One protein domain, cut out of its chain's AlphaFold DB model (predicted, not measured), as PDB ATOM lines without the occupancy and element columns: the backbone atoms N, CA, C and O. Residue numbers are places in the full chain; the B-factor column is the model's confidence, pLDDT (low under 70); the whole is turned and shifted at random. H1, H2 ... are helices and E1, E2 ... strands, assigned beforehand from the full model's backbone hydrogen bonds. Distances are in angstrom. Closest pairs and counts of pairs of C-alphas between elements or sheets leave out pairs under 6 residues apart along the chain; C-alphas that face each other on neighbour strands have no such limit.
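AT A GLANCE: This is residues 2 to 51 of the 173 residues of the protein "FtsX-like permease family protein" of Micromonospora halophytica (UniProt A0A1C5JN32). An antiparallel hairpin, E2 and E3, makes one long side; beyond its open end lies a small parallel pair, E1 and E4, and the helix H1 sits toward its turn. Fifty residues are printed, with four named strands, E1 to E4, and then one named helix, H1: a mixed class. The whole is compact, with a radius of gyration of the C-alphas of 11.1 A and spans of 29 by 20 by 15 A.

HOW THE PARTS SIT: E1, residues 2 to 4, is parallel to E4, residues 30 to 32, with N 32 and O 3 2.9 A apart; residues 2 to 3 also pair antiparallel with residues 37 to 38. E2, residues 14 to 19, and E3, residues 22 to 27, form a hairpin at 149 degrees, with N 15 and O 26 2.8 A apart. H1, residues 41 to 47, is apart from E1 and E3; its closest C-alpha to E2 is Leu 47, 6.9 A from that of Thr 19. In H1 every O i to N i+4 pair is within hydrogen-bond range.

IN THESE COORDINATES: E1 begins at C-alpha 2 (2.854, -39.254, 28.306) and spans 7.2 A, E2 15.4 A, E3 16.4 A and E4 6.9 A. H1 spans 9.8 A, to C-alpha 47 (-9.904, -30.515, 27.227).

THE WHOLE: The farthest C-alphas, Gly 8 and Gly 50, are 30.3 A apart. The printed part has no cut and no long link. Residues 20 and 49 to 51 have pLDDT under 70.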
ATOM      1  N   VAL A   2       1.519 -39.010  28.866       89.50
ATOM      2  CA  VAL A   2       2.854 -39.254  28.306       89.50
ATOM      3  C   VAL A   2       3.410 -37.941  27.764       89.50
ATOM      4  O   VAL A   2       2.679 -37.180  27.133       89.50
ATOM      5  N   VAL A   3       4.675 -37.645  28.050       88.56
ATOM      6  CA  VAL A   3       5.316 -36.373  27.676       88.56
ATOM      7  C   VAL A   3       6.619 -36.603  26.933       88.56
ATOM      8  O   VAL A   3       7.228 -37.665  27.056       88.56
ATOM      9  N   ASP A   4       7.047 -35.599  26.177       87.19
ATOM     10  CA  ASP A   4       8.348 -35.596  25.515       87.19
ATOM     11  C   ASP A   4       9.492 -35.825  26.525       87.19
ATOM     12  O   ASP A   4       9.581 -35.152  27.560       87.19
ATOM     13  N   ARG A   5      10.391 -36.767  26.215       87.75
ATOM     14  CA  ARG A   5      11.588 -37.065  27.017       87.75
ATOM     15  C   ARG A   5      12.507 -35.848  27.188       87.75
ATOM     16  O   ARG A   5      13.171 -35.732  28.219       87.75
ATOM     17  N   THR A   6      12.536 -34.925  26.228       85.31
ATOM     18  CA  THR A   6      13.382 -33.718  26.272       85.31
ATOM     19  C   THR A   6      12.993 -32.736  27.379       85.31
ATOM     20  O   THR A   6      13.817 -31.916  27.780       85.31
ATOM     21  N   LEU A   7      11.782 -32.855  27.936       81.88
ATOM     22  CA  LEU A   7      11.318 -32.031  29.056       81.88
ATOM     23  C   LEU A   7      12.009 -32.373  30.387       81.88
ATOM     24  O   LEU A   7      11.798 -31.669  31.373       81.88
ATOM     25  N   GLY A   8      12.815 -33.441  30.441       84.19
ATOM     26  CA  GLY A   8      13.570 -33.824  31.640       84.19
ATOM     27  C   GLY A   8      12.692 -34.276  32.811       84.19
ATOM     28  O   GLY A   8      13.136 -34.282  33.957       84.19
ATOM     29  N   LEU A   9      11.436 -34.628  32.535       87.06
ATOM     30  CA  LEU A   9      10.473 -35.083  33.531       87.06
ATOM     31  C   LEU A   9      10.614 -36.587  33.770       87.06
ATOM     32  O   LEU A   9      10.980 -37.346  32.875       87.06
ATOM     33  N   LEU A  10      10.280 -37.019  34.982       89.44
ATOM     34  CA  LEU A  10      10.275 -38.429  35.358       89.44
ATOM     35  C   LEU A  10       8.840 -38.975  35.382       89.44
ATOM     36  O   LEU A  10       7.922 -38.254  35.790       89.44
ATOM     37  N   PRO A  11       8.626 -40.252  35.012       89.62
ATOM     38  CA  PRO A  11       7.381 -40.947  35.318       89.62
ATOM     39  C   PRO A  11       7.071 -40.882  36.822       89.62
ATOM     40  O   PRO A  11       7.964 -40.974  37.659       89.62
ATOM     41  N   GLY A  12       5.801 -40.693  37.164       88.44
ATOM     42  CA  GLY A  12       5.307 -40.408  38.512       88.44
ATOM     43  C   GLY A  12       5.379 -38.931  38.917       88.44
ATOM     44  O   GLY A  12       4.757 -38.549  39.907       88.44
ATOM     45  N   GLY A  13       6.089 -38.082  38.165       90.62
ATOM     46  CA  GLY A  13       6.235 -36.662  38.476       90.62
ATOM     47  C   GLY A  13       4.944 -35.858  38.248       90.62
ATOM     48  O   GLY A  13       4.253 -36.086  37.247       90.62
ATOM     49  N   PRO A  14       4.604 -34.903  39.136       90.38
ATOM     50  CA  PRO A  14       3.519 -33.962  38.894       90.38
ATOM     51  C   PRO A  14       3.949 -32.874  37.899       90.38
ATOM     52  O   PRO A  14       5.080 -32.390  37.930       90.38
ATOM     53  N   ILE A  15       3.026 -32.454  37.042       89.50
ATOM     54  CA  ILE A  15       3.176 -31.324  36.125       89.50
ATOM     55  C   ILE A  15       1.879 -30.518  36.091       89.50
ATOM     56  O   ILE A  15       0.790 -31.080  36.019       89.50
ATOM     57  N   THR A  16       1.981 -29.192  36.112       88.69
ATOM     58  CA  THR A  16       0.821 -28.315  35.919       88.69
ATOM     59  C   THR A  16       0.706 -27.955  34.446       88.69
ATOM     60  O   THR A  16       1.602 -27.318  33.893       88.69
ATOM     61  N   LEU A  17      -0.402 -28.337  33.812       82.38
ATOM     62  CA  LEU A  17      -0.701 -27.943  32.440       82.38
ATOM     63  C   LEU A  17      -1.641 -26.753  32.419       82.38
ATOM     64  O   LEU A  17      -2.675 -26.758  33.084       82.38
ATOM     65  N   LEU A  18      -1.314 -25.767  31.591       77.50
ATOM     66  CA  LEU A  18      -2.232 -24.691  31.255       77.50
ATOM     67  C   LEU A  18      -3.159 -25.155  30.128       77.50
ATOM     68  O   LEU A  18      -2.712 -25.393  29.007       77.50
ATOM     69  N   THR A  19      -4.449 -25.282  30.430       78.19
ATOM     70  CA  THR A  19      -5.480 -25.702  29.471       78.19
ATOM     71  C   THR A  19      -6.483 -24.578  29.219       78.19
ATOM     72  O   THR A  19      -6.450 -23.548  29.893       78.19
ATOM     73  N   ALA A  20      -7.407 -24.771  28.274       68.50
ATOM     74  CA  ALA A  20      -8.489 -23.815  28.030       68.50
ATOM     75  C   ALA A  20      -9.412 -23.628  29.253       68.50
ATOM     76  O   ALA A  20      -9.970 -22.550  29.429       68.50
ATOM     77  N   ALA A  21      -9.530 -24.646  30.112       74.94
ATOM     78  CA  ALA A  21     -10.275 -24.578  31.370       74.94
ATOM     79  C   ALA A  21      -9.469 -23.936  32.521       74.94
ATOM     80  O   ALA A  21     -10.017 -23.697  33.594       74.94
ATOM     81  N   GLY A  22      -8.180 -23.653  32.309       75.50
ATOM     82  CA  GLY A  22      -7.259 -23.127  33.317       75.50
ATOM     83  C   GLY A  22      -6.093 -24.074  33.638       75.50
ATOM     84  O   GLY A  22      -5.944 -25.131  33.011       75.50
ATOM     85  N   PRO A  23      -5.215 -23.679  34.579       84.06
ATOM     86  CA  PRO A  23      -4.107 -24.508  35.038       84.06
ATOM     87  C   PRO A  23      -4.607 -25.668  35.911       84.06
ATOM     88  O   PRO A  23      -5.334 -25.446  36.878       84.06
ATOM     89  N   GLY A  24      -4.197 -26.895  35.592       86.06
ATOM     90  CA  GLY A  24      -4.560 -28.101  36.344       86.06
ATOM     91  C   GLY A  24      -3.369 -29.043  36.553       86.06
ATOM     92  O   GLY A  24      -2.491 -29.097  35.687       86.06
ATOM     93  N   PRO A  25      -3.302 -29.767  37.686       89.75
ATOM     94  CA  PRO A  25      -2.247 -30.742  37.942       89.75
ATOM     95  C   PRO A  25      -2.490 -32.053  37.177       89.75
ATOM     96  O   PRO A  25      -3.608 -32.561  37.126       89.75
ATOM     97  N   TYR A  26      -1.419 -32.626  36.631       89.19
ATOM     98  CA  TYR A  26      -1.390 -33.914  35.939       89.19
ATOM     99  C   TYR A  26      -0.177 -34.725  36.386       89.19
ATOM    100  O   TYR A  26       0.839 -34.172  36.799       89.19
ATOM    101  N   THR A  27      -0.258 -36.048  36.264       92.75
ATOM    102  CA  THR A  27       0.863 -36.948  36.554       92.75
ATOM    103  C   THR A  27       1.434 -37.518  35.261       92.75
ATOM    104  O   THR A  27       0.707 -38.048  34.404       92.75
ATOM    105  N   VAL A  28       2.756 -37.433  35.129       93.12
ATOM    106  CA  VAL A  28       3.501 -38.074  34.047       93.12
ATOM    107  C   VAL A  28       3.468 -39.581  34.279       93.12
ATOM    108  O   VAL A  28       3.961 -40.070  35.282       93.12
ATOM    109  N   THR A  29       2.874 -40.343  33.372       92.38
ATOM    110  CA  THR A  29       2.805 -41.811  33.441       92.38
ATOM    111  C   THR A  29       3.835 -42.472  32.531       92.38
ATOM    112  O   THR A  29       4.106 -43.656  32.686       92.38
ATOM    113  N   GLY A  30       4.420 -41.726  31.591       90.50
ATOM    114  CA  GLY A  30       5.429 -42.237  30.669       90.50
ATOM    115  C   GLY A  30       6.103 -41.131  29.864       90.50
ATOM    116  O   GLY A  30       5.688 -39.972  29.909       90.50
ATOM    117  N   LEU A  31       7.133 -41.515  29.114       90.38
ATOM    118  CA  LEU A  31       7.905 -40.630  28.243       90.38
ATOM    119  C   LEU A  31       7.857 -41.140  26.803       90.38
ATOM    120  O   LEU A  31       7.901 -42.350  26.582       90.38
ATOM    121  N   VAL A  32       7.807 -40.227  25.836       90.19
ATOM    122  CA  VAL A  32       7.835 -40.534  24.400       90.19
ATOM    123  C   VAL A  32       8.889 -39.689  23.694       90.19
ATOM    124  O   VAL A  32       9.175 -38.568  24.105       90.19
ATOM    125  N   ASP A  33       9.456 -40.231  22.620       84.88
ATOM    126  CA  ASP A  33      10.356 -39.511  21.717       84.88
ATOM    127  C   ASP A  33       9.539 -38.798  20.625       84.88
ATOM    128  O   ASP A  33       9.658 -39.079  19.434       84.88
ATOM    129  N   ALA A  34       8.633 -37.918  21.054       75.62
ATOM    130  CA  ALA A  34       7.804 -37.106  20.174       75.62
ATOM    131  C   ALA A  34       7.451 -35.774  20.855       75.62
ATOM    132  O   ALA A  34       7.207 -35.764  22.067       75.62
ATOM    133  N   PRO A  35       7.393 -34.662  20.099       74.38
ATOM    134  CA  PRO A  35       7.094 -33.358  20.666       74.38
ATOM    135  C   PRO A  35       5.646 -33.293  21.154       74.38
ATOM    136  O   PRO A  35       4.708 -33.576  20.408       74.38
ATOM    137  N   GLY A  36       5.461 -32.843  22.394       79.50
ATOM    138  CA  GLY A  36       4.152 -32.504  22.948       79.50
ATOM    139  C   GLY A  36       3.732 -33.327  24.163       79.50
ATOM    140  O   GLY A  36       4.541 -33.928  24.871       79.50
ATOM    141  N   VAL A  37       2.427 -33.273  24.434       84.94
ATOM    142  CA  VAL A  37       1.779 -33.880  25.595       84.94
ATOM    143  C   VAL A  37       0.629 -34.761  25.125       84.94
ATOM    144  O   VAL A  37      -0.263 -34.297  24.417       84.94
ATOM    145  N   TYR A  38       0.629 -36.015  25.569       87.00
ATOM    146  CA  TYR A  38      -0.335 -37.034  25.174       87.00
ATOM    147  C   TYR A  38      -1.160 -37.477  26.382       87.00
ATOM    148  O   TYR A  38      -0.637 -37.938  27.403       87.00
ATOM    149  N   VAL A  39      -2.474 -37.335  26.269       88.19
ATOM    150  CA  VAL A  39      -3.449 -37.740  27.286       88.19
ATOM    151  C   VAL A  39      -4.374 -38.810  26.712       88.19
ATOM    152  O   VAL A  39      -4.395 -39.021  25.504       88.19
ATOM    153  N   ALA A  40      -5.113 -39.501  27.581       87.88
ATOM    154  CA  ALA A  40      -6.133 -40.450  27.147       87.88
ATOM    155  C   ALA A  40      -7.271 -39.731  26.404       87.88
ATOM    156  O   ALA A  40      -7.546 -38.563  26.692       87.88
ATOM    157  N   ASP A  41      -7.955 -40.441  25.506       83.06
ATOM    158  CA  ASP A  41      -8.998 -39.881  24.636       83.06
ATOM    159  C   ASP A  41     -10.120 -39.185  25.416       83.06
ATOM    160  O   ASP A  41     -10.564 -38.106  25.033       83.06
ATOM    161  N   GLU A  42     -10.522 -39.741  26.560       85.00
ATOM    162  CA  GLU A  42     -11.532 -39.153  27.451       85.00
ATOM    163  C   GLU A  42     -11.107 -37.770  27.970       85.00
ATOM    164  O   GLU A  42     -11.881 -36.811  27.961       85.00
ATOM    165  N   VAL A  43      -9.839 -37.645  28.372       85.12
ATOM    166  CA  VAL A  43      -9.259 -36.387  28.855       85.12
ATOM    167  C   VAL A  43      -9.065 -35.417  27.690       85.12
ATOM    168  O   VAL A  43      -9.349 -34.228  27.829       85.12
ATOM    169  N   ALA A  44      -8.626 -35.904  26.527       81.56
ATOM    170  CA  ALA A  44      -8.491 -35.088  25.322       81.56
ATOM    171  C   ALA A  44      -9.841 -34.486  24.898       81.56
ATOM    172  O   ALA A  44      -9.910 -33.287  24.623       81.56
ATOM    173  N   ALA A  45     -10.910 -35.288  24.907       79.94
ATOM    174  CA  ALA A  45     -12.263 -34.857  24.567       79.94
ATOM    175  C   ALA A  45     -12.799 -33.796  25.541       79.94
ATOM    176  O   ALA A  45     -13.440 -32.836  25.110       79.94
ATOM    177  N   ALA A  46     -12.493 -33.929  26.836       80.56
ATOM    178  CA  ALA A  46     -12.857 -32.936  27.845       80.56
ATOM    179  C   ALA A  46     -12.071 -31.617  27.694       80.56
ATOM    180  O   ALA A  46     -12.632 -30.537  27.873       80.56
ATOM    181  N   LEU A  47     -10.777 -31.689  27.358       76.44
ATOM    182  CA  LEU A  47      -9.904 -30.515  27.227       76.44
ATOM    183  C   LEU A  47     -10.092 -29.752  25.911       76.44
ATOM    184  O   LEU A  47      -9.886 -28.537  25.864       76.44
ATOM    185  N   ALA A  48     -10.441 -30.457  24.840       71.25
ATOM    186  CA  ALA A  48     -10.630 -29.899  23.512       71.25
ATOM    187  C   ALA A  48     -11.860 -30.541  22.852       71.25
ATOM    188  O   ALA A  48     -11.718 -31.532  22.134       71.25
ATOM    189  N   PRO A  49     -13.067 -29.978  23.053       65.12
ATOM    190  CA  PRO A  49     -14.256 -30.465  22.371       65.12
ATOM    191  C   PRO A  49     -14.094 -30.271  20.855       65.12
ATOM    192  O   PRO A  49     -14.097 -29.149  20.348       65.12
ATOM    193  N   GLY A  50     -13.912 -31.386  20.143       64.00
ATOM    194  CA  GLY A  50     -13.752 -31.449  18.688       64.00
ATOM    195  C   GLY A  50     -12.390 -31.986  18.232       64.00
ATOM    196  O   GLY A  50     -11.329 -31.520  18.649       64.00
ATOM    197  N   VAL A  51     -12.417 -32.941  17.299       62.59
ATOM    198  CA  VAL A  51     -11.212 -33.501  16.673       62.59
ATOM    199  C   VAL A  51     -10.779 -32.592  15.523       62.59
ATOM    200  O   VAL A  51     -11.457 -32.487  14.506       62.59
TER     201      VAL A  51